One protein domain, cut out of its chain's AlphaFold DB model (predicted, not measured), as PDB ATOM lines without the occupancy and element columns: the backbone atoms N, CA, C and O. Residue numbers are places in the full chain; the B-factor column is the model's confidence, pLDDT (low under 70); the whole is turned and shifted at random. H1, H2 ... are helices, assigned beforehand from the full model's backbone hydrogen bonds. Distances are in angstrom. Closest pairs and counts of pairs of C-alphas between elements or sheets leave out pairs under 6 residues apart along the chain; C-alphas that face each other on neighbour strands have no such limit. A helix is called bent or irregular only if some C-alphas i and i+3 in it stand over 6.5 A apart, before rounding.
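What this domain is: This is residues 29 to 86 of the 328 residues of an uncharacterized protein of Thalassiosira oceanica (UniProt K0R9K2). Helices stand end to end in an open, bent chain without a core: H2 and H3 make a wide V, and H1 and H4 turn off at its two tips. The 58 printed residues, with four named helices, H1 to H4, and no named strand, are all helix in class. The whole is extended, with a radius of gyration of the C-alphas of 19.1 A and spans of 50 by 26 by 19 A.

Where its parts are: H1, residues 29 to 33, measures 6.6 A and begins at C-alpha 29 (5.264, -40.656, -41.053). H2, residues 35 to 50, measures 22.2 A; H3, residues 52 to 71, 28.1 A. H4, residues 73 to 86, measures 19.9 A and ends at C-alpha 86 (38.185, -43.527, -9.688).

How they stand to each other: H1 and H2 only just touch, only at the corner, with 3 pairs of C-alphas within 8 A; the closest are Arg 32 and Arg 38, 5.7 A. H2 and H3 are close but not clearly touching, closest C-alphas Arg 49 and Arg 55, 5.8 A, and about perpendicular at 71 degrees, only just past steep. H3 and H4 only just touch, only at the corner, with 3 such pairs, closest Arg 70 and Arg 76, 5.9 A, about perpendicular at 87 degrees. H2 and H4 are apart. In H1, H2, H3 and H4 every O i to N i+4 pair is within hydrogen-bond range.

The domain as a whole: The C-alphas farthest apart, Arg 30 and Arg 84, are 50.8 A apart. The printed part has no cut, and its three links are tight. The model's pLDDT is under 70 at residues 32, 49, 69 to 71, 84 and 86.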
ATOM      1  N   ALA A  29       4.384 -39.492 -40.939       76.75
ATOM      2  CA  ALA A  29       5.264 -40.656 -41.053       76.75
ATOM      3  C   ALA A  29       5.690 -40.896 -42.511       76.75
ATOM      4  O   ALA A  29       6.881 -40.929 -42.791       76.75
ATOM      5  N   ARG A  30       4.733 -40.896 -43.454       75.62
ATOM      6  CA  ARG A  30       5.025 -41.035 -44.895       75.62
ATOM      7  C   ARG A  30       5.925 -39.920 -45.444       75.62
ATOM      8  O   ARG A  30       6.775 -40.183 -46.279       75.62
ATOM      9  N   LYS A  31       5.784 -38.682 -44.947       71.38
ATOM     10  CA  LYS A  31       6.680 -37.566 -45.307       71.38
ATOM     11  C   LYS A  31       8.122 -37.745 -44.813       71.38
ATOM     12  O   LYS A  31       9.022 -37.208 -45.437       71.38
ATOM     13  N   ARG A  32       8.346 -38.458 -43.703       66.88
ATOM     14  CA  ARG A  32       9.693 -38.711 -43.151       66.88
ATOM     15  C   ARG A  32      10.429 -39.845 -43.865       66.88
ATOM     16  O   ARG A  32      11.655 -39.904 -43.797       66.88
ATOM     17  N   GLU A  33       9.687 -40.741 -44.509       72.12
ATOM     18  CA  GLU A  33      10.233 -41.844 -45.308       72.12
ATOM     19  C   GLU A  33      10.725 -41.372 -46.685       72.12
ATOM     20  O   GLU A  33      11.658 -41.962 -47.227       72.12
ATOM     21  N   ASP A  34      10.179 -40.265 -47.204       77.81
ATOM     22  CA  ASP A  34      10.650 -39.617 -48.430       77.81
ATOM     23  C   ASP A  34      12.076 -39.040 -48.231       77.81
ATOM     24  O   ASP A  34      12.283 -38.138 -47.403       77.81
ATOM     25  N   PRO A  35      13.094 -39.566 -48.942       73.56
ATOM     26  CA  PRO A  35      14.481 -39.143 -48.782       73.56
ATOM     27  C   PRO A  35      14.716 -37.677 -49.160       73.56
ATOM     28  O   PRO A  35      15.573 -37.043 -48.543       73.56
ATOM     29  N   GLU A  36      13.949 -37.109 -50.095       77.38
ATOM     30  CA  GLU A  36      14.114 -35.714 -50.516       77.38
ATOM     31  C   GLU A  36      13.590 -34.747 -49.442       77.38
ATOM     32  O   GLU A  36      14.232 -33.745 -49.113       77.38
ATOM     33  N   VAL A  37      12.457 -35.084 -48.817       76.81
ATOM     34  CA  VAL A  37      11.874 -34.312 -47.705       76.81
ATOM     35  C   VAL A  37      12.770 -34.376 -46.469       76.81
ATOM     36  O   VAL A  37      13.071 -33.344 -45.871       76.81
ATOM     37  N   ARG A  38      13.268 -35.564 -46.119       73.38
ATOM     38  CA  ARG A  38      14.228 -35.756 -45.019       73.38
ATOM     39  C   ARG A  38      15.549 -35.025 -45.270       73.38
ATOM     40  O   ARG A  38      16.124 -34.471 -44.337       73.38
ATOM     41  N   GLY A  39      16.021 -34.993 -46.518       76.56
ATOM     42  CA  GLY A  39      17.190 -34.211 -46.923       76.56
ATOM     43  C   GLY A  39      16.990 -32.714 -46.678       76.56
ATOM     44  O   GLY A  39      17.832 -32.085 -46.036       76.56
ATOM     45  N   LYS A  40      15.843 -32.164 -47.098       79.50
ATOM     46  CA  LYS A  40      15.476 -30.753 -46.874       79.50
ATOM     47  C   LYS A  40      15.296 -30.423 -45.387       79.50
ATOM     48  O   LYS A  40      15.803 -29.398 -44.939       79.50
ATOM     49  N   GLU A  41      14.657 -31.293 -44.600       76.88
ATOM     50  CA  GLU A  41      14.516 -31.117 -43.143       76.88
ATOM     51  C   GLU A  41      15.878 -31.139 -42.427       76.88
ATOM     52  O   GLU A  41      16.151 -30.276 -41.592       76.88
ATOM     53  N   ASN A  42      16.770 -32.064 -42.792       76.88
ATOM     54  CA  ASN A  42      18.118 -32.143 -42.225       76.88
ATOM     55  C   ASN A  42      18.988 -30.941 -42.620       76.88
ATOM     56  O   ASN A  42      19.735 -30.431 -41.784       76.88
ATOM     57  N   ALA A  43      18.892 -30.470 -43.868       79.19
ATOM     58  CA  ALA A  43      19.579 -29.265 -44.331       79.19
ATOM     59  C   ALA A  43      19.080 -28.024 -43.579       79.19
ATOM     60  O   ALA A  43      19.881 -27.231 -43.088       79.19
ATOM     61  N   GLN A  44      17.764 -27.905 -43.385       77.12
ATOM     62  CA  GLN A  44      17.173 -26.829 -42.595       77.12
ATOM     63  C   GLN A  44      17.582 -26.906 -41.116       77.12
ATOM     64  O   GLN A  44      17.803 -25.877 -40.478       77.12
ATOM     65  N   GLN A  45      17.725 -28.110 -40.557       72.62
ATOM     66  CA  GLN A  45      18.200 -28.296 -39.188       72.62
ATOM     67  C   GLN A  45      19.697 -27.980 -39.038       72.62
ATOM     68  O   GLN A  45      20.091 -27.452 -38.001       72.62
ATOM     69  N   ARG A  46      20.521 -28.251 -40.059       72.44
ATOM     70  CA  ARG A  46      21.928 -27.815 -40.105       72.44
ATOM     71  C   ARG A  46      22.035 -26.295 -40.188       72.44
ATOM     72  O   ARG A  46      22.690 -25.717 -39.332       72.44
ATOM     73  N   ALA A  47      21.286 -25.656 -41.088       74.62
ATOM     74  CA  ALA A  47      21.240 -24.197 -41.192       74.62
ATOM     75  C   ALA A  47      20.811 -23.531 -39.869       74.62
ATOM     76  O   ALA A  47      21.408 -22.550 -39.442       74.62
ATOM     77  N   ARG A  48      19.838 -24.112 -39.147       72.06
ATOM     78  CA  ARG A  48      19.443 -23.638 -37.806       72.06
ATOM     79  C   ARG A  48      20.516 -23.820 -36.728       72.06
ATOM     80  O   ARG A  48      20.479 -23.091 -35.749       72.06
ATOM     81  N   ARG A  49      21.414 -24.802 -36.849       65.44
ATOM     82  CA  ARG A  49      22.536 -25.004 -35.908       65.44
ATOM     83  C   ARG A  49      23.732 -24.106 -36.227       65.44
ATOM     84  O   ARG A  49      24.540 -23.839 -35.342       65.44
ATOM     85  N   GLU A  50      23.859 -23.699 -37.485       70.00
ATOM     86  CA  GLU A  50      24.880 -22.758 -37.949       70.00
ATOM     87  C   GLU A  50      24.512 -21.305 -37.626       70.00
ATOM     88  O   GLU A  50      25.417 -20.489 -37.466       70.00
ATOM     89  N   ASP A  51      23.219 -21.012 -37.439       78.31
ATOM     90  CA  ASP A  51      22.732 -19.744 -36.894       78.31
ATOM     91  C   ASP A  51      23.341 -19.484 -35.492       78.31
ATOM     92  O   ASP A  51      23.045 -20.224 -34.537       78.31
ATOM     93  N   PRO A  52      24.195 -18.452 -35.347       74.75
ATOM     94  CA  PRO A  52      24.878 -18.146 -34.095       74.75
ATOM     95  C   PRO A  52      23.911 -17.914 -32.931       74.75
ATOM     96  O   PRO A  52      24.161 -18.414 -31.836       74.75
ATOM     97  N   ASP A  53      22.775 -17.254 -33.172       82.19
ATOM     98  CA  ASP A  53      21.818 -16.900 -32.118       82.19
ATOM     99  C   ASP A  53      21.118 -18.136 -31.545       82.19
ATOM    100  O   ASP A  53      20.810 -18.208 -30.349       82.19
ATOM    101  N   VAL A  54      20.850 -19.132 -32.393       80.31
ATOM    102  CA  VAL A  54      20.246 -20.402 -31.969       80.31
ATOM    103  C   VAL A  54      21.264 -21.227 -31.193       80.31
ATOM    104  O   VAL A  54      20.951 -21.718 -30.104       80.31
ATOM    105  N   ARG A  55      22.493 -21.330 -31.706       77.88
ATOM    106  CA  ARG A  55      23.593 -22.040 -31.043       77.88
ATOM    107  C   ARG A  55      23.905 -21.441 -29.674       77.88
ATOM    108  O   ARG A  55      24.088 -22.181 -28.708       77.88
ATOM    109  N   ASP A  56      23.919 -20.119 -29.566       82.88
ATOM    110  CA  ASP A  56      24.220 -19.431 -28.314       82.88
ATOM    111  C   ASP A  56      23.090 -19.593 -27.296       82.88
ATOM    112  O   ASP A  56      23.361 -19.842 -26.118       82.88
ATOM    113  N   LYS A  57      21.823 -19.592 -27.734       83.31
ATOM    114  CA  LYS A  57      20.678 -19.936 -26.872       83.31
ATOM    115  C   LYS A  57      20.725 -21.387 -26.392       83.31
ATOM    116  O   LYS A  57      20.479 -21.637 -25.211       83.31
ATOM    117  N   GLU A  58      21.056 -22.344 -27.257       82.88
ATOM    118  CA  GLU A  58      21.208 -23.753 -26.865       82.88
ATOM    119  C   GLU A  58      22.373 -23.942 -25.880       82.88
ATOM    120  O   GLU A  58      22.214 -24.600 -24.847       82.88
ATOM    121  N   ASN A  59      23.514 -23.296 -26.134       81.56
ATOM    122  CA  ASN A  59      24.667 -23.289 -25.235       81.56
ATOM    123  C   ASN A  59      24.334 -22.639 -23.884       81.56
ATOM    124  O   ASN A  59      24.710 -23.168 -22.834       81.56
ATOM    125  N   ALA A  60      23.595 -21.529 -23.880       82.94
ATOM    126  CA  ALA A  60      23.132 -20.868 -22.663       82.94
ATOM    127  C   ALA A  60      22.183 -21.771 -21.862       82.94
ATOM    128  O   ALA A  60      22.333 -21.904 -20.646       82.94
ATOM    129  N   GLN A  61      21.261 -22.473 -22.528       83.56
ATOM    130  CA  GLN A  61      20.385 -23.449 -21.876       83.56
ATOM    131  C   GLN A  61      21.162 -24.639 -21.305       83.56
ATOM    132  O   GLN A  61      20.865 -25.090 -20.197       83.56
ATOM    133  N   GLN A  62      22.173 -25.145 -22.014       80.50
ATOM    134  CA  GLN A  62      23.042 -26.200 -21.492       80.50
ATOM    135  C   GLN A  62      23.833 -25.727 -20.268       80.50
ATOM    136  O   GLN A  62      23.872 -26.441 -19.262       80.50
ATOM    137  N   ARG A  63      24.393 -24.512 -20.303       78.56
ATOM    138  CA  ARG A  63      25.078 -23.891 -19.158       78.56
ATOM    139  C   ARG A  63      24.136 -23.709 -17.970       78.56
ATOM    140  O   ARG A  63      24.511 -24.064 -16.859       78.56
ATOM    141  N   ALA A  64      22.899 -23.267 -18.195       79.25
ATOM    142  CA  ALA A  64      21.887 -23.137 -17.146       79.25
ATOM    143  C   ALA A  64      21.490 -24.497 -16.541       79.25
ATOM    144  O   ALA A  64      21.348 -24.623 -15.327       79.25
ATOM    145  N   ARG A  65      21.365 -25.549 -17.363       77.75
ATOM    146  CA  ARG A  65      21.126 -26.921 -16.877       77.75
ATOM    147  C   ARG A  65      22.306 -27.450 -16.062       77.75
ATOM    148  O   ARG A  65      22.091 -28.095 -15.040       77.75
ATOM    149  N   GLN A  66      23.539 -27.187 -16.491       72.19
ATOM    150  CA  GLN A  66      24.737 -27.550 -15.730       72.19
ATOM    151  C   GLN A  66      24.852 -26.752 -14.427       72.19
ATOM    152  O   GLN A  66      25.214 -27.333 -13.409       72.19
ATOM    153  N   ALA A  67      24.507 -25.463 -14.430       72.50
ATOM    154  CA  ALA A  67      24.462 -24.631 -13.229       72.50
ATOM    155  C   ALA A  67      23.462 -25.194 -12.207       72.50
ATOM    156  O   ALA A  67      23.851 -25.474 -11.078       72.50
ATOM    157  N   ARG A  68      22.237 -25.527 -12.639       72.56
ATOM    158  CA  ARG A  68      21.226 -26.179 -11.783       72.56
ATOM    159  C   ARG A  68      21.698 -27.520 -11.208       72.56
ATOM    160  O   ARG A  68      21.444 -27.813 -10.048       72.56
ATOM    161  N   LYS A  69      22.440 -28.327 -11.980       65.38
ATOM    162  CA  LYS A  69      23.057 -29.572 -11.474       65.38
ATOM    163  C   LYS A  69      24.166 -29.331 -10.438       65.38
ATOM    164  O   LYS A  69      24.410 -30.208  -9.622       65.38
ATOM    165  N   ARG A  70      24.864 -28.189 -10.490       61.88
ATOM    166  CA  ARG A  70      25.909 -27.811  -9.514       61.88
ATOM    167  C   ARG A  70      25.329 -27.239  -8.217       61.88
ATOM    168  O   ARG A  70      26.004 -27.305  -7.184       61.88
ATOM    169  N   GLU A  71      24.131 -26.665  -8.297       66.06
ATOM    170  CA  GLU A  71      23.369 -26.140  -7.160       66.06
ATOM    171  C   GLU A  71      22.768 -27.260  -6.305       66.06
ATOM    172  O   GLU A  71      22.702 -27.100  -5.091       66.06
ATOM    173  N   ASP A  72      22.420 -28.405  -6.904       75.75
ATOM    174  CA  ASP A  72      21.964 -29.594  -6.178       75.75
ATOM    175  C   ASP A  72      23.143 -30.282  -5.440       75.75
ATOM    176  O   ASP A  72      24.041 -30.859  -6.076       75.75
ATOM    177  N   PRO A  73      23.183 -30.224  -4.094       71.56
ATOM    178  CA  PRO A  73      24.291 -30.757  -3.313       71.56
ATOM    179  C   PRO A  73      24.388 -32.288  -3.369       71.56
ATOM    180  O   PRO A  73      25.508 -32.801  -3.279       71.56
ATOM    181  N   ASP A  74      23.284 -33.010  -3.582       77.75
ATOM    182  CA  ASP A  74      23.266 -34.477  -3.636       77.75
ATOM    183  C   ASP A  74      23.855 -34.991  -4.949       77.75
ATOM    184  O   ASP A  74      24.659 -35.930  -4.965       77.75
ATOM    185  N   VAL A  75      23.510 -34.344  -6.066       74.44
ATOM    186  CA  VAL A  75      24.077 -34.669  -7.385       74.44
ATOM    187  C   VAL A  75      25.576 -34.369  -7.404       74.44
ATOM    188  O   VAL A  75      26.379 -35.216  -7.808       74.44
ATOM    189  N   ARG A  76      25.975 -33.203  -6.884       71.38
ATOM    190  CA  ARG A  76      27.384 -32.813  -6.741       71.38
ATOM    191  C   ARG A  76      28.154 -33.761  -5.818       71.38
ATOM    192  O   ARG A  76      29.304 -34.098  -6.106       71.38
ATOM    193  N   GLY A  77      27.535 -34.198  -4.721       75.31
ATOM    194  CA  GLY A  77      28.106 -35.158  -3.778       75.31
ATOM    195  C   GLY A  77      28.394 -36.506  -4.437       75.31
ATOM    196  O   GLY A  77      29.521 -36.998  -4.352       75.31
ATOM    197  N   LYS A  78      27.419 -37.057  -5.171       78.44
ATOM    198  CA  LYS A  78      27.562 -38.327  -5.903       78.44
ATOM    199  C   LYS A  78      28.629 -38.256  -6.998       78.44
ATOM    200  O   LYS A  78      29.457 -39.159  -7.100       78.44
ATOM    201  N   GLU A  79      28.677 -37.169  -7.771       76.88
ATOM    202  CA  GLU A  79      29.685 -36.988  -8.827       76.88
ATOM    203  C   GLU A  79      31.106 -36.848  -8.248       76.88
ATOM    204  O   GLU A  79      32.061 -37.444  -8.754       76.88
ATOM    205  N   ASN A  80      31.258 -36.112  -7.141       75.31
ATOM    206  CA  ASN A  80      32.535 -35.986  -6.438       75.31
ATOM    207  C   ASN A  80      32.973 -37.304  -5.790       75.31
ATOM    208  O   ASN A  80      34.160 -37.629  -5.834       75.31
ATOM    209  N   ALA A  81      32.043 -38.074  -5.220       78.25
ATOM    210  CA  ALA A  81      32.321 -39.398  -4.670       78.25
ATOM    211  C   ALA A  81      32.793 -40.365  -5.764       78.25
ATOM    212  O   ALA A  81      33.805 -41.039  -5.590       78.25
ATOM    213  N   GLN A  82      32.144 -40.358  -6.930       77.75
ATOM    214  CA  GLN A  82      32.540 -41.199  -8.058       77.75
ATOM    215  C   GLN A  82      33.914 -40.806  -8.625       77.75
ATOM    216  O   GLN A  82      34.720 -41.674  -8.957       77.75
ATOM    217  N   LYS A  83      34.230 -39.504  -8.687       73.50
ATOM    218  CA  LYS A  83      35.575 -39.023  -9.057       73.50
ATOM    219  C   LYS A  83      36.633 -39.414  -8.023       73.50
ATOM    220  O   LYS A  83      37.747 -39.756  -8.407       73.50
ATOM    221  N   ARG A  84      36.304 -39.377  -6.726       69.31
ATOM    222  CA  ARG A  84      37.199 -39.835  -5.649       69.31
ATOM    223  C   ARG A  84      37.447 -41.342  -5.716       69.31
ATOM    224  O   ARG A  84      38.591 -41.739  -5.550       69.31
ATOM    225  N   ALA A  85      36.421 -42.141  -6.012       73.38
ATOM    226  CA  ALA A  85      36.548 -43.588  -6.183       73.38
ATOM    227  C   ALA A  85      37.483 -43.939  -7.353       73.38
ATOM    228  O   ALA A  85      38.459 -44.649  -7.146       73.38
ATOM    229  N   ARG A  86      37.285 -43.328  -8.533       69.19
ATOM    230  CA  ARG A  86      38.185 -43.527  -9.688       69.19
ATOM    231  C   ARG A  86      39.637 -43.151  -9.376       69.19
ATOM    232  O   ARG A  86      40.548 -43.889  -9.714       69.19
TER     233      ARG A  86